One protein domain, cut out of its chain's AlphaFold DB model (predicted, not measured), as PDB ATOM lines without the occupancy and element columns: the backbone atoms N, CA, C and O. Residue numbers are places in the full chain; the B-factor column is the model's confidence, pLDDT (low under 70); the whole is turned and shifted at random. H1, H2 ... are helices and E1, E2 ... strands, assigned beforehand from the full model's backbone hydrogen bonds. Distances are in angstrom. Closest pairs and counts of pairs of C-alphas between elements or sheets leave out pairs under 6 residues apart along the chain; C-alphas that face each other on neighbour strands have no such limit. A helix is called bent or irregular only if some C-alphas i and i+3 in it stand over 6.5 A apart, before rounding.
ATOM      1  N   SER A 357     143.692 125.242  99.414       72.06
ATOM      2  CA  SER A 357     142.888 126.307  98.809       72.06
ATOM      3  C   SER A 357     141.721 126.743  99.701       72.06
ATOM      4  O   SER A 357     141.398 127.932  99.727       72.06
ATOM      5  N   SER A 358     141.137 125.814 100.465       74.00
ATOM      6  CA  SER A 358     140.086 126.112 101.444       74.00
ATOM      7  C   SER A 358     140.623 126.975 102.591       74.00
ATOM      8  O   SER A 358     140.052 128.022 102.900       74.00
ATOM      9  N   TYR A 359     141.798 126.640 103.140       75.06
ATOM     10  CA  TYR A 359     142.433 127.443 104.195       75.06
ATOM     11  C   TYR A 359     142.792 128.861 103.731       75.06
ATOM     12  O   TYR A 359     142.583 129.828 104.463       75.06
ATOM     13  N   LEU A 360     143.302 129.021 102.506       82.81
ATOM     14  CA  LEU A 360     143.638 130.344 101.966       82.81
ATOM     15  C   LEU A 360     142.402 131.221 101.720       82.81
ATOM     16  O   LEU A 360     142.494 132.449 101.863       82.81
ATOM     17  N   ALA A 361     141.266 130.617 101.353       82.81
ATOM     18  CA  ALA A 361     139.986 131.306 101.208       82.81
ATOM     19  C   ALA A 361     139.419 131.726 102.574       82.81
ATOM     20  O   ALA A 361     139.024 132.882 102.738       82.81
ATOM     21  N   ASP A 362     139.479 130.842 103.570       80.50
ATOM     22  CA  ASP A 362     139.054 131.133 104.944       80.50
ATOM     23  C   ASP A 362     139.881 132.277 105.563       80.50
ATOM     24  O   ASP A 362     139.341 133.257 106.087       80.50
ATOM     25  N   MET A 363     141.208 132.247 105.389       83.81
ATOM     26  CA  MET A 363     142.071 133.361 105.796       83.81
ATOM     27  C   MET A 363     141.724 134.661 105.067       83.81
ATOM     28  O   MET A 363     141.761 135.726 105.678       83.81
ATOM     29  N   ALA A 364     141.387 134.609 103.775       87.19
ATOM     30  CA  ALA A 364     141.006 135.805 103.022       87.19
ATOM     31  C   ALA A 364     139.760 136.482 103.609       87.19
ATOM     32  O   ALA A 364     139.709 137.713 103.673       87.19
ATOM     33  N   ALA A 365     138.787 135.679 104.041       85.56
ATOM     34  CA  ALA A 365     137.531 136.150 104.609       85.56
ATOM     35  C   ALA A 365     137.704 136.705 106.034       85.56
ATOM     36  O   ALA A 365     137.113 137.733 106.367       85.56
ATOM     37  N   ASN A 366     138.538 136.067 106.862       85.25
ATOM     38  CA  ASN A 366     138.551 136.316 108.307       85.25
ATOM     39  C   ASN A 366     139.773 137.094 108.825       85.25
ATOM     40  O   ASN A 366     139.644 137.892 109.759       85.25
ATOM     41  N   LEU A 367     140.957 136.938 108.222       87.31
ATOM     42  CA  LEU A 367     142.196 137.578 108.695       87.31
ATOM     43  C   LEU A 367     142.110 139.118 108.780       87.31
ATOM     44  O   LEU A 367     142.608 139.674 109.762       87.31
ATOM     45  N   PRO A 368     141.457 139.843 107.844       90.69
ATOM     46  CA  PRO A 368     141.289 141.291 107.976       90.69
ATOM     47  C   PRO A 368     140.468 141.722 109.202       90.69
ATOM     48  O   PRO A 368     140.747 142.778 109.773       90.69
ATOM     49  N   ASN A 369     139.481 140.928 109.632       88.62
ATOM     50  CA  ASN A 369     138.658 141.244 110.805       88.62
ATOM     51  C   ASN A 369     139.474 141.102 112.094       88.62
ATOM     52  O   ASN A 369     139.483 142.015 112.923       88.62
ATOM     53  N   HIS A 370     140.255 140.024 112.204       87.19
ATOM     54  CA  HIS A 370     141.208 139.838 113.305       87.19
ATOM     55  C   HIS A 370     142.277 140.928 113.328       87.19
ATOM     56  O   HIS A 370     142.556 141.498 114.381       87.19
ATOM     57  N   GLY A 371     142.811 141.292 112.160       91.25
ATOM     58  CA  GLY A 371     143.747 142.405 112.025       91.25
ATOM     59  C   GLY A 371     143.164 143.735 112.501       91.25
ATOM     60  O   GLY A 371     143.857 144.508 113.157       91.25
ATOM     61  N   ARG A 372     141.880 144.005 112.236       92.56
ATOM     62  CA  ARG A 372     141.203 145.223 112.709       92.56
ATOM     63  C   ARG A 372     141.075 145.239 114.234       92.56
ATOM     64  O   ARG A 372     141.391 146.256 114.848       92.56
ATOM     65  N   ALA A 373     140.663 144.124 114.838       89.88
ATOM     66  CA  ALA A 373     140.597 143.993 116.294       89.88
ATOM     67  C   ALA A 373     141.984 144.154 116.942       89.88
ATOM     68  O   ALA A 373     142.145 144.854 117.948       89.88
ATOM     69  N   TYR A 374     143.013 143.572 116.323       92.06
ATOM     70  CA  TYR A 374     144.388 143.701 116.785       92.06
ATOM     71  C   TYR A 374     144.926 145.131 116.633       92.06
ATOM     72  O   TYR A 374     145.552 145.642 117.556       92.06
ATOM     73  N   ALA A 375     144.617 145.829 115.536       94.19
ATOM     74  CA  ALA A 375     144.968 147.243 115.379       94.19
ATOM     75  C   ALA A 375     144.368 148.117 116.488       94.19
ATOM     76  O   ALA A 375     145.058 149.001 116.984       94.19
ATOM     77  N   GLY A 376     143.131 147.842 116.923       93.44
ATOM     78  CA  GLY A 376     142.528 148.511 118.083       93.44
ATOM     79  C   GLY A 376     143.292 148.241 119.383       93.44
ATOM     80  O   GLY A 376     143.524 149.157 120.168       93.44
ATOM     81  N   THR A 377     143.771 147.008 119.568       92.69
ATOM     82  CA  THR A 377     144.619 146.641 120.716       92.69
ATOM     83  C   THR A 377     145.940 147.414 120.694       92.69
ATOM     84  O   THR A 377     146.315 148.017 121.695       92.69
ATOM     85  N   VAL A 378     146.623 147.458 119.544       93.94
ATOM     86  CA  VAL A 378     147.874 148.215 119.370       93.94
ATOM     87  C   VAL A 378     147.646 149.717 119.578       93.94
ATOM     88  O   VAL A 378     148.430 150.364 120.268       93.94
ATOM     89  N   ALA A 379     146.553 150.268 119.040       93.81
ATOM     90  CA  ALA A 379     146.193 151.672 119.209       93.81
ATOM     91  C   ALA A 379     146.016 152.042 120.689       93.81
ATOM     92  O   ALA A 379     146.556 153.058 121.118       93.81
ATOM     93  N   GLY A 380     145.351 151.192 121.481       93.38
ATOM     94  CA  GLY A 380     145.211 151.396 122.928       93.38
ATOM     95  C   GLY A 380     146.546 151.360 123.682       93.38
ATOM     96  O   GLY A 380     146.746 152.117 124.627       93.38
ATOM     97  N   GLN A 381     147.510 150.543 123.238       93.38
ATOM     98  CA  GLN A 381     148.865 150.543 123.816       93.38
ATOM     99  C   GLN A 381     149.646 151.815 123.466       93.38
ATOM    100  O   GLN A 381     150.455 152.298 124.260       93.38
ATOM    101  N   TRP A 382     149.414 152.378 122.281       92.44
ATOM    102  CA  TRP A 382     150.054 153.619 121.853       92.44
ATOM    103  C   TRP A 382     149.369 154.879 122.367       92.44
ATOM    104  O   TRP A 382     150.027 155.917 122.421       92.44
ATOM    105  N   GLU A 383     148.097 154.812 122.755       89.81
ATOM    106  CA  GLU A 383     147.295 155.967 123.155       89.81
ATOM    107  C   GLU A 383     148.021 156.874 124.159       89.81
ATOM    108  O   GLU A 383     148.237 158.038 123.813       89.81
ATOM    109  N   PRO A 384     148.564 156.387 125.297       84.56
ATOM    110  CA  PRO A 384     149.261 157.251 126.253       84.56
ATOM    111  C   PRO A 384     150.507 157.938 125.681       84.56
ATOM    112  O   PRO A 384     150.968 158.938 126.219       84.56
ATOM    113  N   THR A 385     151.096 157.398 124.615       84.19
ATOM    114  CA  THR A 385     152.274 157.979 123.953       84.19
ATOM    115  C   THR A 385     151.865 158.984 122.874       84.19
ATOM    116  O   THR A 385     152.504 160.027 122.724       84.19
ATOM    117  N   ILE A 386     150.792 158.686 122.140       84.62
ATOM    118  CA  ILE A 386     150.287 159.481 121.017       84.62
ATOM    119  C   ILE A 386     149.511 160.711 121.495       84.62
ATOM    120  O   ILE A 386     149.707 161.797 120.945       84.62
ATOM    121  N   THR A 387     148.640 160.550 122.495       74.06
ATOM    122  CA  THR A 387     147.668 161.574 122.920       74.06
ATOM    123  C   THR A 387     148.153 162.422 124.093       74.06
ATOM    124  O   THR A 387     147.583 163.478 124.365       74.06
ATOM    125  N   ARG A 388     149.232 162.020 124.776       69.62
ATOM    126  CA  ARG A 388     149.797 162.772 125.905       69.62
ATOM    127  C   ARG A 388     150.226 164.177 125.487       69.62
ATOM    128  O   ARG A 388     151.212 164.317 124.768       69.62
ATOM    129  N   ALA A 389     149.485 165.179 125.972       58.31
ATOM    130  CA  ALA A 389     149.712 166.627 125.887       58.31
ATOM    131  C   ALA A 389     150.607 167.087 124.715       58.31
ATOM    132  O   ALA A 389     151.604 167.788 124.897       58.31
ATOM    133  N   LYS A 390     150.252 166.699 123.483       70.00
ATOM    134  CA  LYS A 390     150.861 167.243 122.262       70.00
ATOM    135  C   LYS A 390     150.029 168.430 121.831       70.00
ATOM    136  O   LYS A 390     149.146 168.296 120.995       70.00
ATOM    137  N   LEU A 391     150.262 169.565 122.479       70.69
ATOM    138  CA  LEU A 391     149.492 170.776 122.239       70.69
ATOM    139  C   LEU A 391     150.134 171.605 121.131       70.69
ATOM    140  O   LEU A 391     151.360 171.659 120.989       70.69
ATOM    141  N   ALA A 392     149.281 172.229 120.335       67.88
ATOM    142  CA  ALA A 392     149.637 173.211 119.340       67.88
ATOM    143  C   ALA A 392     150.333 174.402 120.025       67.88
ATOM    144  O   ALA A 392     150.397 174.482 121.257       67.88
ATOM    145  N   PRO A 393     150.902 175.339 119.253       64.19
ATOM    146  CA  PRO A 393     151.579 176.505 119.814       64.19
ATOM    147  C   PRO A 393     150.718 177.277 120.834       64.19
ATOM    148  O   PRO A 393     151.260 177.749 121.831       64.19
ATOM    149  N   ASP A 394     149.391 177.295 120.653       64.75
ATOM    150  CA  ASP A 394     148.392 177.856 121.584       64.75
ATOM    151  C   ASP A 394     148.313 177.172 122.969       64.75
ATOM    152  O   ASP A 394     147.575 177.607 123.854       64.75
ATOM    153  N   GLY A 395     149.027 176.056 123.141       63.94
ATOM    154  CA  GLY A 395     149.117 175.257 124.355       63.94
ATOM    155  C   GLY A 395     147.789 174.782 124.932       63.94
ATOM    156  O   GLY A 395     147.736 174.520 126.131       63.94
ATOM    157  N   THR A 396     146.741 174.672 124.115       65.38
ATOM    158  CA  THR A 396     145.415 174.179 124.532       65.38
ATOM    159  C   THR A 396     144.794 173.232 123.514       65.38
ATOM    160  O   THR A 396     144.100 172.296 123.907       65.38
ATOM    161  N   THR A 397     145.092 173.405 122.230       71.62
ATOM    162  CA  THR A 397     144.567 172.552 121.168       71.62
ATOM    163  C   THR A 397     145.491 171.357 120.969       71.62
ATOM    164  O   THR A 397     146.676 171.557 120.712       71.62
ATOM    165  N   PRO A 398     145.019 170.106 121.051       76.38
ATOM    166  CA  PRO A 398     145.818 168.961 120.632       76.38
ATOM    167  C   PRO A 398     146.219 169.101 119.158       76.38
ATOM    168  O   PRO A 398     145.373 169.367 118.308       76.38
ATOM    169  N   ILE A 399     147.500 168.905 118.831       78.94
ATOM    170  CA  ILE A 399     147.966 168.905 117.432       78.94
ATOM    171  C   ILE A 399     147.260 167.778 116.673       78.94
ATOM    172  O   ILE A 399     146.882 167.949 115.516       78.94
ATOM    173  N   TRP A 400     147.080 166.638 117.341       86.19
ATOM    174  CA  TRP A 400     146.344 165.472 116.877       86.19
ATOM    175  C   TRP A 400     145.769 164.695 118.069       86.19
ATOM    176  O   TRP A 400     146.185 164.885 119.213       86.19
ATOM    177  N   ASP A 401     144.856 163.773 117.783       85.44
ATOM    178  CA  ASP A 401     144.314 162.789 118.720       85.44
ATOM    179  C   ASP A 401     144.586 161.358 118.207       85.44
ATOM    180  O   ASP A 401     145.384 161.159 117.287       85.44
ATOM    181  N   LEU A 402     143.936 160.345 118.790       86.69
ATOM    182  CA  LEU A 402     144.133 158.944 118.400       86.69
ATOM    183  C   LEU A 402     143.645 158.628 116.970       86.69
ATOM    184  O   LEU A 402     144.000 157.584 116.425       86.69
ATOM    185  N   THR A 403     142.899 159.525 116.310       89.12
ATOM    186  CA  THR A 403     142.410 159.318 114.932       89.12
ATOM    187  C   THR A 403     143.529 159.282 113.887       89.12
ATOM    188  O   THR A 403     143.316 158.847 112.750       89.12
ATOM    189  N   VAL A 404     144.752 159.686 114.252       91.75
ATOM    190  CA  VAL A 404     145.938 159.519 113.397       91.75
ATOM    191  C   VAL A 404     146.331 158.055 113.212       91.75
ATOM    192  O   VAL A 404     147.007 157.745 112.229       91.75
ATOM    193  N   VAL A 405     145.891 157.155 114.097       93.69
ATOM    194  CA  VAL A 405     146.101 155.714 113.946       93.69
ATOM    195  C   VAL A 405     145.112 155.177 112.917       93.69
ATOM    196  O   VAL A 405     143.907 155.143 113.157       93.69
ATOM    197  N   SER A 406     145.616 154.733 111.761       90.25
ATOM    198  CA  SER A 406     144.788 154.072 110.750       90.25
ATOM    199  C   SER A 406     145.242 152.648 110.469       90.25
ATOM    200  O   SER A 406     146.407 152.446 110.120       90.25
ATOM    201  N   PRO A 407     144.322 151.667 110.508       92.75
ATOM    202  CA  PRO A 407     144.635 150.289 110.173       92.75
ATOM    203  C   PRO A 407     144.785 150.041 108.664       92.75
ATOM    204  O   PRO A 407     145.120 148.923 108.289       92.75
ATOM    205  N   ASP A 408     144.541 151.022 107.788       91.75
ATOM    206  CA  ASP A 408     144.412 150.803 106.337       91.75
ATOM    207  C   ASP A 408     145.617 150.079 105.711       91.75
ATOM    208  O   ASP A 408     145.433 149.043 105.060       91.75
ATOM    209  N   GLY A 409     146.843 150.571 105.926       90.44
ATOM    210  CA  GLY A 409     148.055 149.948 105.386       90.44
ATOM    211  C   GLY A 409     148.339 148.574 105.992       90.44
ATOM    212  O   GLY A 409     148.711 147.640 105.278       90.44
ATOM    213  N   ALA A 410     148.078 148.409 107.289       94.69
ATOM    214  CA  ALA A 410     148.241 147.135 107.984       94.69
ATOM    215  C   ALA A 410     147.219 146.083 107.506       94.69
ATOM    216  O   ALA A 410     147.561 144.923 107.290       94.69
ATOM    217  N   LEU A 411     145.975 146.480 107.231       94.50
ATOM    218  CA  LEU A 411     144.959 145.609 106.635       94.50
ATOM    219  C   LEU A 411     145.268 145.289 105.168       94.50
ATOM    220  O   LEU A 411     144.984 144.185 104.705       94.50
ATOM    221  N   ALA A 412     145.848 146.228 104.417       93.69
ATOM    222  CA  ALA A 412     146.298 145.976 103.050       93.69
ATOM    223  C   ALA A 412     147.421 144.927 102.997       93.69
ATOM    224  O   ALA A 412     147.434 144.115 102.071       93.69
ATOM    225  N   LEU A 413     148.311 144.898 103.997       94.06
ATOM    226  CA  LEU A 413     149.306 143.836 104.164       94.06
ATOM    227  C   LEU A 413     148.632 142.463 104.313       94.06
ATOM    228  O   LEU A 413     148.960 141.550 103.566       94.06
ATOM    229  N   LEU A 414     147.639 142.333 105.199       92.00
ATOM    230  CA  LEU A 414     146.958 141.056 105.466       92.00
ATOM    231  C   LEU A 414     146.188 140.486 104.266       92.00
ATOM    232  O   LEU A 414     146.014 139.274 104.159       92.00
ATOM    233  N   ARG A 415     145.731 141.340 103.343       93.12
ATOM    234  CA  ARG A 415     145.050 140.898 102.111       93.12
ATOM    235  C   ARG A 415     146.008 140.268 101.097       93.12
ATOM    236  O   ARG A 415     145.558 139.570 100.179       93.12
ATOM    237  N   ARG A 416     147.320 140.493 101.237       93.31
ATOM    238  CA  ARG A 416     148.322 139.934 100.326       93.31
ATOM    239  C   ARG A 416     148.328 138.420 100.430       93.31
ATOM    240  O   ARG A 416     148.269 137.837 101.508       93.31
ATOM    241  N   ASP A 417     148.423 137.789  99.275       89.12
ATOM    242  CA  ASP A 417     148.499 136.340  99.175       89.12
ATOM    243  C   ASP A 417     149.762 135.780  99.867       89.12
ATOM    244  O   ASP A 417     149.674 134.823 100.629       89.12
ATOM    245  N   ALA A 418     150.900 136.472  99.735       89.50
ATOM    246  CA  ALA A 418     152.146 136.123 100.422       89.50
ATOM    247  C   ALA A 418     151.992 136.041 101.955       89.50
ATOM    248  O   ALA A 418     152.473 135.095 102.569       89.50
ATOM    249  N   THR A 419     151.277 136.993 102.565       90.50
ATOM    250  CA  THR A 419     151.045 137.024 104.019       90.50
ATOM    251  C   THR A 419     150.165 135.862 104.480       90.50
ATOM    252  O   THR A 419     150.425 135.271 105.522       90.50
ATOM    253  N   ARG A 420     149.148 135.485 103.692       89.25
ATOM    254  CA  ARG A 420     148.300 134.318 103.994       89.25
ATOM    255  C   ARG A 420     149.074 133.006 103.878       89.25
ATOM    256  O   ARG A 420     148.945 132.142 104.738       89.25
ATOM    257  N   ARG A 421     149.935 132.881 102.866       88.44
ATOM    258  CA  ARG A 421     150.813 131.711 102.702       88.44
ATOM    259  C   ARG A 421     151.829 131.560 103.833       88.44
ATOM    260  O   ARG A 421     152.151 130.436 104.193       88.44
ATOM    261  N   GLU A 422     152.280 132.657 104.436       88.50
ATOM    262  CA  GLU A 422     153.167 132.621 105.608       88.50
ATOM    263  C   GLU A 422     152.494 131.986 106.841       88.50
ATOM    264  O   GLU A 422     153.157 131.332 107.639       88.50
ATOM    265  N   LEU A 423     151.168 132.125 106.975       85.94
ATOM    266  CA  LEU A 423     150.381 131.539 108.071       85.94
ATOM    267  C   LEU A 423     149.907 130.106 107.781       85.94
ATOM    268  O   LEU A 423     149.466 129.404 108.692       85.94
ATOM    269  N   LEU A 424     149.998 129.656 106.528       80.69
ATOM    270  CA  LEU A 424     149.497 128.357 106.084       80.69
ATOM    271  C   LEU A 424     150.068 127.158 106.870       80.69
ATOM    272  O   LEU A 424     149.270 126.300 107.261       80.69
ATOM    273  N   PRO A 425     151.378 127.083 107.190       79.62
ATOM    274  CA  PRO A 425     151.933 125.965 107.959       79.62
ATOM    275  C   PRO A 425     151.255 125.743 109.317       79.62
ATOM    276  O   PRO A 425     151.120 124.602 109.758       79.62
ATOM    277  N   TRP A 426     150.767 126.807 109.966       70.88
ATOM    278  CA  TRP A 426     150.057 126.702 111.243       70.88
ATOM    279  C   TRP A 426     148.678 126.035 111.100       70.88
ATOM    280  O   TRP A 426     148.266 125.264 111.971       70.88
ATOM    281  N   PHE A 427     147.967 126.278 109.997       64.38
ATOM    282  CA  PHE A 427     146.681 125.624 109.721       64.38
ATOM    283  C   PHE A 427     146.865 124.150 109.378       64.38
ATOM    284  O   PHE A 427     146.154 123.295 109.907       64.38
ATOM    285  N   VAL A 428     147.880 123.844 108.570       64.12
ATOM    286  CA  VAL A 428     148.190 122.472 108.159       64.12
ATOM    287  C   VAL A 428     148.636 121.624 109.356       64.12
ATOM    288  O   VAL A 428     148.141 120.509 109.519       64.12
ATOM    289  N   ALA A 429     149.480 122.159 110.248       58.22
ATOM    290  CA  ALA A 429     149.969 121.440 111.430       58.22
ATOM    291  C   ALA A 429     148.867 121.106 112.457       58.22
ATOM    292  O   ALA A 429     148.937 120.073 113.116       58.22
ATOM    293  N   GLY A 430     147.838 121.950 112.591       48.59
ATOM    294  CA  GLY A 430     146.690 121.676 113.469       48.59
ATOM    295  C   GLY A 430     145.643 120.740 112.876       48.59
ATOM    296  O   GLY A 430     144.975 120.021 113.614       48.59
ATOM    297  N   SER A 431     145.534 120.718 111.546       43.78
ATOM    298  CA  SER A 431     144.539 119.918 110.825       43.78
ATOM    299  C   SER A 431     144.725 118.402 110.943       43.78
ATOM    300  O   SER A 431     143.821 117.654 110.589       43.78
ATOM    301  N   GLN A 432     145.862 117.930 111.470       42.69
ATOM    302  CA  GLN A 432     146.087 116.499 111.705       42.69
ATOM    303  C   GLN A 432     145.286 115.947 112.899       42.69
ATOM    304  O   GLN A 432     145.137 114.732 113.009       42.69
ATOM    305  N   SER A 433     144.746 116.809 113.771       35.62
ATOM    306  CA  SER A 433     143.954 116.398 114.942       35.62
ATOM    307  C   SER A 433     142.711 117.253 115.222       35.62
ATOM    308  O   SER A 433     141.836 116.782 115.944       35.62
ATOM    309  N   ASN A 434     142.587 118.470 114.666       45.84
ATOM    310  CA  ASN A 434     141.388 119.309 114.803       45.84
ATOM    311  C   ASN A 434     141.327 120.371 113.672       45.84
ATOM    312  O   ASN A 434     142.254 121.186 113.581       45.84
ATOM    313  N   PRO A 435     140.312 120.398 112.784       48.81
ATOM    314  CA  PRO A 435     140.264 121.363 111.683       48.81
ATOM    315  C   PRO A 435     140.200 122.807 112.211       48.81
ATOM    316  O   PRO A 435     139.252 123.226 112.870       48.81
ATOM    317  N   ARG A 436     141.254 123.589 111.946       56.09
ATOM    318  CA  ARG A 436     141.368 124.991 112.379       56.09
ATOM    319  C   ARG A 436     140.687 125.898 111.353       56.09
ATOM    320  O   ARG A 436     141.138 125.952 110.215       56.09
ATOM    321  N   SER A 437     139.665 126.651 111.763       62.19
ATOM    322  CA  SER A 437     139.115 127.758 110.962       62.19
ATOM    323  C   SER A 437     139.661 129.110 111.429       62.19
ATOM    324  O   SER A 437     139.766 129.377 112.632       62.19
ATOM    325  N   ALA A 438     139.951 129.988 110.469       58.97
ATOM    326  CA  ALA A 438     140.322 131.383 110.670       58.97
ATOM    327  C   ALA A 438     139.175 132.219 111.268       58.97
ATOM    328  O   ALA A 438     139.420 133.330 111.734       58.97
ATOM    329  N   SER A 439     137.939 131.706 111.290       55.16
ATOM    330  CA  SER A 439     136.791 132.331 111.967       55.16
ATOM    331  C   SER A 439     136.837 132.201 113.497       55.16
ATOM    332  O   SER A 439     136.290 133.045 114.206       55.16
ATOM    333  N   SER A 440     137.528 131.186 114.026       56.97
ATOM    334  CA  SER A 440     137.612 130.946 115.468       56.97
ATOM    335  C   SER A 440     138.529 131.964 116.161       56.97
ATOM    336  O   SER A 440     139.582 132.336 115.639       56.97
ATOM    337  N   GLY A 441     138.179 132.391 117.383       50.47
ATOM    338  CA  GLY A 441     139.033 133.265 118.210       50.47
ATOM    339  C   GLY A 441     140.429 132.680 118.490       50.47
ATOM    340  O   GLY A 441     141.369 133.418 118.775       50.47
ATOM    341  N   ILE A 442     140.585 131.364 118.302       54.34
ATOM    342  CA  ILE A 442     141.842 130.610 118.384       54.34
ATOM    343  C   ILE A 442     142.866 131.101 117.345       54.34
ATOM    344  O   ILE A 442     144.067 130.993 117.582       54.34
ATOM    345  N   PHE A 443     142.429 131.685 116.222       65.12
ATOM    346  CA  PHE A 443     143.317 132.160 115.156       65.12
ATOM    347  C   PHE A 443     144.051 133.470 115.486       65.12
ATOM    348  O   PHE A 443     145.181 133.684 115.038       65.12
ATOM    349  N   ARG A 444     143.448 134.345 116.299       69.31
ATOM    350  CA  ARG A 444     144.022 135.659 116.628       69.31
ATOM    351  C   ARG A 444     145.342 135.534 117.395       69.31
ATOM    352  O   ARG A 444     146.301 136.245 117.085       69.31
ATOM    353  N   ASN A 445     145.402 134.610 118.352       69.38
ATOM    354  CA  ASN A 445     146.563 134.417 119.223       69.38
ATOM    355  C   ASN A 445     147.857 134.087 118.456       69.38
ATOM    356  O   ASN A 445     148.820 134.839 118.578       69.38
ATOM    357  N   PRO A 446     147.915 133.032 117.628       69.44
ATOM    358  CA  PRO A 446     149.127 132.678 116.894       69.44
ATOM    359  C   PRO A 446     149.487 133.704 115.816       69.44
ATOM    360  O   PRO A 446     150.664 134.003 115.657       69.44
ATOM    361  N   ALA A 447     148.504 134.300 115.129       76.75
ATOM    362  CA  ALA A 447     148.779 135.274 114.071       76.75
ATOM    363  C   ALA A 447     149.335 136.611 114.603       76.75
ATOM    364  O   ALA A 447     150.180 137.233 113.949       76.75
ATOM    365  N   PHE A 448     148.870 137.061 115.776       83.88
ATOM    366  CA  PHE A 448     149.143 138.415 116.269       83.88
ATOM    367  C   PHE A 448     149.633 138.507 117.712       83.88
ATOM    368  O   PHE A 448     150.341 139.456 118.033       83.88
ATOM    369  N   GLU A 449     149.286 137.587 118.604       76.31
ATOM    370  CA  GLU A 449     149.557 137.762 120.037       76.31
ATOM    371  C   GLU A 449     150.797 136.997 120.508       76.31
ATOM    372  O   GLU A 449     151.490 137.475 121.405       76.31
ATOM    373  N   THR A 450     151.165 135.893 119.863       77.19
ATOM    374  CA  THR A 450     152.347 135.102 120.228       77.19
ATOM    375  C   THR A 450     153.649 135.784 119.792       77.19
ATOM    376  O   THR A 450     153.799 136.174 118.635       77.19
ATOM    377  N   ASP A 451     154.606 135.937 120.719       76.19
ATOM    378  CA  ASP A 451     155.925 136.538 120.446       76.19
ATOM    379  C   ASP A 451     156.854 135.640 119.630       76.19
ATOM    380  O   ASP A 451     157.619 136.125 118.797       76.19
ATOM    381  N   THR A 452     156.743 134.336 119.845       77.94
ATOM    382  CA  THR A 452     157.513 133.293 119.169       77.94
ATOM    383  C   THR A 452     156.538 132.254 118.615       77.94
ATOM    384  O   THR A 452     156.319 131.227 119.263       77.94
ATOM    385  N   PRO A 453     155.854 132.546 117.494       77.62
ATOM    386  CA  PRO A 453     154.925 131.596 116.898       77.62
ATOM    387  C   PRO A 453     155.670 130.344 116.430       77.62
ATOM    388  O   PRO A 453     156.814 130.421 115.981       77.62
ATOM    389  N   ASP A 454     155.007 129.197 116.544       70.75
ATOM    390  CA  ASP A 454     155.471 127.917 116.022       70.75
ATOM    391  C   ASP A 454     154.373 127.335 115.113       70.75
ATOM    392  O   ASP A 454     153.271 127.047 115.604       70.75
ATOM    393  N   PRO A 455     154.601 127.215 113.791       75.38
ATOM    394  CA  PRO A 455     155.820 127.575 113.049       75.38
ATOM    395  C   PRO A 455     156.122 129.093 113.017       75.38
ATOM    396  O   PRO A 455     155.191 129.902 113.081       75.38
ATOM    397  N   PRO A 456     157.401 129.507 112.889       82.31
ATOM    398  CA  PRO A 456     157.792 130.916 112.939       82.31
ATOM    399  C   PRO A 456     157.330 131.713 111.712       82.31
ATOM    400  O   PRO A 456     157.480 131.272 110.575       82.31
ATOM    401  N   HIS A 457     156.840 132.933 111.951       87.94
ATOM    402  CA  HIS A 457     156.451 133.901 110.922       87.94
ATOM    403  C   HIS A 457     156.633 135.354 111.397       87.94
ATOM    404  O   HIS A 457     156.780 135.645 112.585       87.94
ATOM    405  N   THR A 458     156.566 136.299 110.461       90.38
ATOM    406  CA  THR A 458     156.822 137.738 110.639       90.38
ATOM    407  C   THR A 458     155.589 138.623 110.422       90.38
ATOM    408  O   THR A 458     155.692 139.850 110.487       90.38
ATOM    409  N   VAL A 459     154.405 138.031 110.243       91.38
ATOM    410  CA  VAL A 459     153.138 138.759 110.026       91.38
ATOM    411  C   VAL A 459     152.907 139.869 111.052       91.38
ATOM    412  O   VAL A 459     152.643 141.007 110.674       91.38
ATOM    413  N   ARG A 460     153.064 139.584 112.348       91.38
ATOM    414  CA  ARG A 460     152.870 140.576 113.413       91.38
ATOM    415  C   ARG A 460     153.846 141.760 113.354       91.38
ATOM    416  O   ARG A 460     153.364 142.894 113.324       91.38
ATOM    417  N   PRO A 461     155.183 141.580 113.363       92.06
ATOM    418  CA  PRO A 461     156.094 142.719 113.263       92.06
ATOM    419  C   PRO A 461     155.922 143.487 111.945       92.06
ATOM    420  O   PRO A 461     156.006 144.714 111.950       92.06
ATOM    421  N   GLN A 462     155.596 142.826 110.829       93.12
ATOM    422  CA  GLN A 462     155.252 143.534 109.591       93.12
ATOM    423  C   GLN A 462     153.962 144.361 109.740       93.12
ATOM    424  O   GLN A 462     153.917 145.516 109.315       93.12
ATOM    425  N   PHE A 463     152.937 143.802 110.392       95.06
ATOM    426  CA  PHE A 463     151.654 144.459 110.638       95.06
ATOM    427  C   PHE A 463     151.806 145.714 111.498       95.06
ATOM    428  O   PHE A 463     151.359 146.790 111.101       95.06
ATOM    429  N   ILE A 464     152.473 145.603 112.651       95.06
ATOM    430  CA  ILE A 464     152.671 146.743 113.552       95.06
ATOM    431  C   ILE A 464     153.598 147.785 112.888       95.06
ATOM    432  O   ILE A 464     153.378 148.980 113.062       95.06
ATOM    433  N   THR A 465     154.569 147.372 112.057       95.06
ATOM    434  CA  THR A 465     155.421 148.314 111.300       95.06
ATOM    435  C   THR A 465     154.590 149.127 110.319       95.06
ATOM    436  O   THR A 465     154.679 150.351 110.320       95.06
ATOM    437  N   ALA A 466     153.740 148.468 109.527       95.56
ATOM    438  CA  ALA A 466     152.851 149.149 108.591       95.56
ATOM    439  C   ALA A 466     151.899 150.114 109.317       95.56
ATOM    440  O   ALA A 466     151.786 151.275 108.930       95.56
ATOM    441  N   LEU A 467     151.278 149.658 110.411       96.44
ATOM    442  CA  LEU A 467     150.387 150.471 111.241       96.44
ATOM    443  C   LEU A 467     151.105 151.709 111.808       96.44
ATOM    444  O   LEU A 467     150.586 152.825 111.747       96.44
ATOM    445  N   GLY A 468     152.310 151.524 112.346       95.31
ATOM    446  CA  GLY A 468     153.087 152.582 112.985       95.31
ATOM    447  C   GLY A 468     153.639 153.596 111.988       95.31
ATOM    448  O   GLY A 468     153.558 154.802 112.227       95.31
ATOM    449  N   SER A 469     154.137 153.141 110.836       94.75
ATOM    450  CA  SER A 469     154.615 154.019 109.761       94.75
ATOM    451  C   SER A 469     153.493 154.868 109.151       94.75
ATOM    452  O   SER A 469     153.691 156.067 108.925       94.75
ATOM    453  N   ASP A 470     152.307 154.291 108.942       95.12
ATOM    454  CA  ASP A 470     151.128 155.042 108.487       95.12
ATOM    455  C   ASP A 470     150.702 156.084 109.527       95.12
ATOM    456  O   ASP A 470     150.426 157.236 109.179       95.12
ATOM    457  N   THR A 471     150.711 155.701 110.806       94.88
ATOM    458  CA  THR A 471     150.395 156.596 111.929       94.88
ATOM    459  C   THR A 471     151.364 157.779 111.983       94.88
ATOM    460  O   THR A 471     150.927 158.930 111.991       94.88
ATOM    461  N   ALA A 472     152.676 157.528 111.926       93.75
ATOM    462  CA  ALA A 472     153.702 158.572 111.900       93.75
ATOM    463  C   ALA A 472     153.522 159.522 110.700       93.75
ATOM    464  O   ALA A 472     153.552 160.744 110.846       93.75
ATOM    465  N   THR A 473     153.241 158.974 109.517       93.94
ATOM    466  CA  THR A 473     152.988 159.768 108.303       93.94
ATOM    467  C   THR A 473     151.751 160.660 108.450       93.94
ATOM    468  O   THR A 473     151.746 161.814 108.005       93.94
ATOM    469  N   ARG A 474     150.685 160.150 109.077       93.31
ATOM    470  CA  ARG A 474     149.472 160.926 109.365       93.31
ATOM    471  C   ARG A 474     149.736 162.021 110.396       93.31
ATOM    472  O   ARG A 474     149.310 163.146 110.151       93.31
ATOM    473  N   MET A 475     150.494 161.747 111.459       91.81
ATOM    474  CA  MET A 475     150.912 162.764 112.437       91.81
ATOM    475  C   MET A 475     151.654 163.923 111.772       91.81
ATOM    476  O   MET A 475     151.271 165.076 111.954       91.81
ATOM    477  N   VAL A 476     152.655 163.632 110.933       91.69
ATOM    478  CA  VAL A 476     153.409 164.657 110.185       91.69
ATOM    479  C   VAL A 476     152.476 165.478 109.290       91.69
ATOM    480  O   VAL A 476     152.573 166.704 109.221       91.69
ATOM    481  N   ARG A 477     151.529 164.821 108.611       92.06
ATOM    482  CA  ARG A 477     150.551 165.495 107.746       92.06
ATOM    483  C   ARG A 477     149.622 166.419 108.530       92.06
ATOM    484  O   ARG A 477     149.354 167.520 108.056       92.06
ATOM    485  N   VAL A 478     149.116 165.972 109.678       89.38
ATOM    486  CA  VAL A 478     148.252 166.779 110.549       89.38
ATOM    487  C   VAL A 478     149.048 167.952 111.121       89.38
ATOM    488  O   VAL A 478     148.612 169.088 110.986       89.38
ATOM    489  N   ALA A 479     150.264 167.717 111.620       84.50
ATOM    490  CA  ALA A 479     151.157 168.764 112.118       84.50
ATOM    491  C   ALA A 479     151.385 169.896 111.103       84.50
ATOM    492  O   ALA A 479     151.249 171.064 111.449       84.50
ATOM    493  N   ASN A 480     151.666 169.553 109.840       86.31
ATOM    494  CA  ASN A 480     151.870 170.530 108.763       86.31
ATOM    495  C   ASN A 480     150.609 171.347 108.417       86.31
ATOM    496  O   ASN A 480     150.717 172.359 107.732       86.31
ATOM    497  N   ARG A 481     149.416 170.897 108.826       85.06
ATOM    498  CA  ARG A 481     148.153 171.630 108.638       85.06
ATOM    499  C   ARG A 481     147.791 172.474 109.856       85.06
ATOM    500  O   ARG A 481     147.216 173.539 109.686       85.06
ATOM    501  N   THR A 482     148.107 171.984 111.052       76.19
ATOM    502  CA  THR A 482     147.715 172.609 112.322       76.19
ATOM    503  C   THR A 482     148.694 173.698 112.775       76.19
ATOM    504  O   THR A 482     148.312 174.559 113.558       76.19
ATOM    505  N   ILE A 483     149.952 173.682 112.312       73.75
ATOM    506  CA  ILE A 483     151.010 174.589 112.792       73.75
ATOM    507  C   ILE A 483     151.630 175.349 111.621       73.75
ATOM    508  O   ILE A 483     152.194 174.731 110.715       73.75
ATOM    509  N   SER A 484     151.598 176.684 111.660       68.38
ATOM    510  CA  SER A 484     152.332 177.510 110.698       68.38
ATOM    511  C   SER A 484     153.785 177.760 111.136       68.38
ATOM    512  O   SER A 484     154.163 177.616 112.305       68.38
ATOM    513  N   THR A 485     154.639 178.155 110.189       63.06
ATOM    514  CA  THR A 485     156.019 178.577 110.484       63.06
ATOM    515  C   THR A 485     156.080 179.836 111.344       63.06
ATOM    516  O   THR A 485     157.019 179.969 112.135       63.06
ATOM    517  N   GLU A 486     155.091 180.723 111.205       60.19
ATOM    518  CA  GLU A 486     154.937 181.935 112.015       60.19
ATOM    519  C   GLU A 486     154.571 181.586 113.460       60.19
ATOM    520  O   GLU A 486     155.137 182.168 114.383       60.19
ATOM    521  N   ASP A 487     153.732 180.564 113.660       57.19
ATOM    522  CA  ASP A 487     153.358 180.111 114.998       57.19
ATOM    523  C   ASP A 487     154.528 179.430 115.709       57.19
ATOM    524  O   ASP A 487     154.761 179.674 116.893       57.19
ATOM    525  N   ASN A 488     155.257 178.522 115.036       65.88
ATOM    526  CA  ASN A 488     156.313 177.758 115.706       65.88
ATOM    527  C   ASN A 488     157.247 176.947 114.787       65.88
ATOM    528  O   ASN A 488     157.253 175.711 114.790       65.88
ATOM    529  N   SER A 489     158.126 177.633 114.056       67.88
ATOM    530  CA  SER A 489     159.120 177.007 113.163       67.88
ATOM    531  C   SER A 489     159.968 175.884 113.800       67.88
ATOM    532  O   SER A 489     160.404 174.973 113.096       67.88
ATOM    533  N   SER A 490     160.249 175.928 115.111       69.88
ATOM    534  CA  SER A 490     161.066 174.900 115.783       69.88
ATOM    535  C   SER A 490     160.282 173.628 116.093       69.88
ATOM    536  O   SER A 490     160.800 172.536 115.868       69.88
ATOM    537  N   LEU A 491     159.053 173.766 116.601       74.38
ATOM    538  CA  LEU A 491     158.166 172.630 116.854       74.38
ATOM    539  C   LEU A 491     157.819 171.930 115.540       74.38
ATOM    540  O   LEU A 491     157.930 170.712 115.454       74.38
ATOM    541  N   LEU A 492     157.504 172.697 114.492       78.75
ATOM    542  CA  LEU A 492     157.197 172.140 113.177       78.75
ATOM    543  C   LEU A 492     158.348 171.275 112.631       78.75
ATOM    544  O   LEU A 492     158.109 170.155 112.188       78.75
ATOM    545  N   ARG A 493     159.605 171.734 112.736       82.19
ATOM    546  CA  ARG A 493     160.778 170.938 112.323       82.19
ATOM    547  C   ARG A 493     160.934 169.640 113.114       82.19
ATOM    548  O   ARG A 493     161.291 168.621 112.533       82.19
ATOM    549  N   GLN A 494     160.679 169.666 114.422       80.62
ATOM    550  CA  GLN A 494     160.727 168.458 115.249       80.62
ATOM    551  C   GLN A 494     159.646 167.459 114.822       80.62
ATOM    552  O   GLN A 494     159.933 166.279 114.637       80.62
ATOM    553  N   LEU A 495     158.426 167.950 114.608       85.50
ATOM    554  CA  LEU A 495     157.280 167.153 114.176       85.50
ATOM    555  C   LEU A 495     157.490 166.507 112.808       85.50
ATOM    556  O   LEU A 495     157.109 165.359 112.609       85.50
ATOM    557  N   GLN A 496     158.147 167.204 111.882       89.88
ATOM    558  CA  GLN A 496     158.508 166.665 110.568       89.88
ATOM    559  C   GLN A 496     159.503 165.496 110.640       89.88
ATOM    560  O   GLN A 496     159.613 164.735 109.682       89.88
ATOM    561  N   GLY A 497     160.209 165.333 111.763       90.44
ATOM    562  CA  GLY A 497     161.133 164.228 111.998       90.44
ATOM    563  C   GLY A 497     160.493 162.968 112.587       90.44
ATOM    564  O   GLY A 497     161.230 162.019 112.861       90.44
ATOM    565  N   ILE A 498     159.175 162.946 112.831       92.69
ATOM    566  CA  ILE A 498     158.498 161.800 113.453       92.69
ATOM    567  C   ILE A 498     158.591 160.563 112.555       92.69
ATOM    568  O   ILE A 498     158.280 160.605 111.365       92.69
ATOM    569  N   SER A 499     158.981 159.438 113.149       94.19
ATOM    570  CA  SER A 499     159.030 158.134 112.485       94.19
ATOM    571  C   SER A 499     158.649 157.009 113.446       94.19
ATOM    572  O   SER A 499     158.425 157.243 114.633       94.19
ATOM    573  N   PHE A 500     158.539 155.783 112.936       95.25
ATOM    574  CA  PHE A 500     158.189 154.599 113.719       95.25
ATOM    575  C   PHE A 500     159.276 153.525 113.603       95.25
ATOM    576  O   PHE A 500     159.846 153.339 112.526       95.25
ATOM    577  N   THR A 501     159.547 152.807 114.696       94.38
ATOM    578  CA  THR A 501     160.529 151.715 114.755       94.38
ATOM    579  C   THR A 501     160.025 150.512 115.553       94.38
ATOM    580  O   THR A 501     159.341 150.652 116.563       94.38
ATOM    581  N   MET A 502     160.438 149.309 115.140       89.69
ATOM    582  CA  MET A 502     160.193 148.057 115.873       89.69
ATOM    583  C   MET A 502     161.113 147.832 117.072       89.69
ATOM    584  O   MET A 502     160.860 146.957 117.893       89.69
ATOM    585  N   THR A 503     162.186 148.608 117.204       85.75
ATOM    586  CA  THR A 503     163.185 148.403 118.263       85.75
ATOM    587  C   THR A 503     162.687 148.775 119.666       85.75
ATOM    588  O   THR A 503     163.354 148.464 120.647       85.75
ATOM    589  N   GLY A 504     161.515 149.409 119.782       73.56
ATOM    590  CA  GLY A 504     160.912 149.863 121.040       73.56
ATOM    591  C   GLY A 504     160.190 148.801 121.880       73.56
ATOM    592  O   GLY A 504     159.489 149.166 122.819       73.56
ATOM    593  N   GLY A 505     160.319 147.513 121.554       84.50
ATOM    594  CA  GLY A 505     159.633 146.412 122.240       84.50
ATOM    595  C   GLY A 505     158.452 145.853 121.442       84.50
ATOM    596  O   GLY A 505     158.334 146.095 120.243       84.50
ATOM    597  N   ARG A 506     157.564 145.096 122.105       88.00
ATOM    598  CA  ARG A 506     156.470 144.328 121.464       88.00
ATOM    599  C   ARG A 506     155.554 145.169 120.567       88.00
ATOM    600  O   ARG A 506     155.054 144.668 119.564       88.00
ATOM    601  N   TRP A 507     155.355 146.434 120.920       91.81
ATOM    602  CA  TRP A 507     154.465 147.361 120.217       91.81
ATOM    603  C   TRP A 507     155.211 148.341 119.304       91.81
ATOM    604  O   TRP A 507     154.581 149.198 118.691       91.81
ATOM    605  N   GLY A 508     156.541 148.246 119.216       92.50
ATOM    606  CA  GLY A 508     157.382 149.281 118.621       92.50
ATOM    607  C   GLY A 508     157.278 150.630 119.345       92.50
ATOM    608  O   GLY A 508     156.666 150.754 120.406       92.50
ATOM    609  N   SER A 509     157.914 151.654 118.785       92.12
ATOM    610  CA  SER A 509     157.919 153.008 119.338       92.12
ATOM    611  C   SER A 509     157.987 154.077 118.252       92.12
ATOM    612  O   SER A 509     158.483 153.854 117.145       92.12
ATOM    613  N   PHE A 510     157.495 155.267 118.585       91.88
ATOM    614  CA  PHE A 510     157.627 156.452 117.748       91.88
ATOM    615  C   PHE A 510     158.882 157.236 118.136       91.88
ATOM    616  O   PHE A 510     159.134 157.498 119.313       91.88
ATOM    617  N   VAL A 511     159.658 157.631 117.136       89.88
ATOM    618  CA  VAL A 511     160.887 158.414 117.285       89.88
ATOM    619  C   VAL A 511     160.576 159.881 116.993       89.88
ATOM    620  O   VAL A 511     159.720 160.180 116.164       89.88
ATOM    621  N   ASN A 512     161.273 160.798 117.671       85.75
ATOM    622  CA  ASN A 512     161.125 162.256 117.531       85.75
ATOM    623  C   ASN A 512     159.740 162.822 117.889       85.75
ATOM    624  O   ASN A 512     159.432 163.958 117.527       85.75
ATOM    625  N   LEU A 513     158.923 162.088 118.653       81.38
ATOM    626  CA  LEU A 513     157.736 162.683 119.265       81.38
ATOM    627  C   LEU A 513     158.148 163.855 120.175       81.38
ATOM    628  O   LEU A 513     159.117 163.723 120.934       81.38
ATOM    629  N   PRO A 514     157.429 164.992 120.151       70.31
ATOM    630  CA  PRO A 514     157.657 166.058 121.112       70.31
ATOM    631  C   PRO A 514     157.453 165.503 122.513       70.31
ATOM    632  O   PRO A 514     156.377 165.002 122.826       70.31
ATOM    633  N   VAL A 515     158.460 165.572 123.378       64.94
ATOM    634  CA  VAL A 515     158.217 165.365 124.811       64.94
ATOM    635  C   VAL A 515     157.354 166.516 125.330       64.94
ATOM    636  O   VAL A 515     157.253 167.549 124.660       64.94
ATOM    637  N   ASP A 516     156.709 166.341 126.486       60.66
ATOM    638  CA  ASP A 516     156.047 167.462 127.158       60.66
ATOM    639  C   ASP A 516     157.130 168.526 127.376       60.66
ATOM    640  O   ASP A 516     158.081 168.363 128.142       60.66
ATOM    641  N   THR A 517     157.093 169.549 126.535       63.69
ATOM    642  CA  THR A 517     158.129 170.561 126.404       63.69
ATOM    643  C   THR A 517     157.487 171.882 126.752       63.69
ATOM    644  O   THR A 517     156.302 172.102 126.515       63.69
TER     645      THR A 517
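This is residues 357 to 517 of the 785 residues of an uncharacterized protein of Pseudarthrobacter sp. NIBRBAC000502772 (UniProt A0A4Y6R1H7). The model is a long, loosely built rod: the long helix H5 runs along one half of it and beyond its middle, the bent helix H1 comes in from one end, where H3 and H4 also lie, and at the other end H6 folds back along H5. A small two-stranded hairpin, E1 and E2, packs on H5, and the stretch from 387 to 407 runs out towards the end that holds H6 and folds back to H2, which packs along H5. The printed part has 161 residues, with six named helices and then two named strands in the order H1 H2 H3 H4 H5 H6 E1 E2; the class is mostly helix, and the sheet, in the order E1 - E2, is antiparallel. The whole is loose, with a radius of gyration of the C-alphas of 18.7 A, and the C-alphas span 65 by 24 by 22 A.

H1, residues 357 to 386, was assigned as one helix by its hydrogen bonds but is bent: C-alphas 365 and 368 are 7.2 A apart. Its arms, H1a, residues 357 to 365, and H1b, residues 368 to 386, stand at a steep tilt of 43 degrees. H1b has a kink of 37 degrees near residue 380. H2, residues 408 to 414, touches H1b, whose residues 368 to 372 alone take part, and the closest C-alphas are those of Pro 368 and Leu 411, 5.8 A apart. H3, residues 417 to 430, touches H1a at a steep tilt of 63 degrees, opposite ways, closest at the C-alphas of Leu 360 and Arg 420, 6.5 A apart. H4, residues 441 to 449, only just touches H1b, with 3 pairs of C-alphas within 8 A, the closest being those of His 370 and Arg 444, 6.0 A apart. H5, residues 459 to 482, is the hub, touching five other helices. With its residues 463 to 470 alone it touches H2 at a shallow tilt of 13 degrees, opposite ways, and the closest C-alphas, of Ala 410 and Ala 466, are 5.1 A apart. It also touches H4, closest at the C-alphas of Phe 448 and Arg 460, 5.2 A apart. H6, residues 485 to 496, forms a helical hairpin with H5 at a shallow tilt of 10 degrees, and the closest C-alphas, of Val 476 and Gln 496, are 5.5 A apart. E1, residues 499 to 501, and E2, residues 509 to 511, form an antiparallel hairpin, with N 501 and O 509 at 2.9 A and N 509 and O 501 at 2.8 A, both within hydrogen-bond range. The closest C-alphas of H5 and E1 are those of Ser 469 and Phe 500, 5.4 A apart. H6 and H1a are apart. Every O i to N i+4 pair is within hydrogen-bond range in H1a, H2 and H5, against 13 of 15 in H1b, 6 of 10 in H3, 3 of 5 in H4 and 6 of 8 in H6.

H1a begins at C-alpha 357, (142.888, 126.307, 98.809). H1b is 24.1 A from first to last C-alpha, and H3 is 20.6 A. H5 is 34.4 A from first to last C-alpha and runs from C-alpha 459 at (153.138, 138.759, 110.026) to C-alpha 482 at (147.715, 172.609, 112.322). E2 ends at C-alpha 511, (160.887, 158.414, 117.285).

The two C-alphas farthest apart, of Ser 433 and Glu 486, are 66.5 A apart. The printed part has no cut. The link from H1 to H2, 21 residues, is long. The mean pLDDT of the printed part is 80.7, and 37 residues are under 70, among them residues 427 to 446 and 484 to 490.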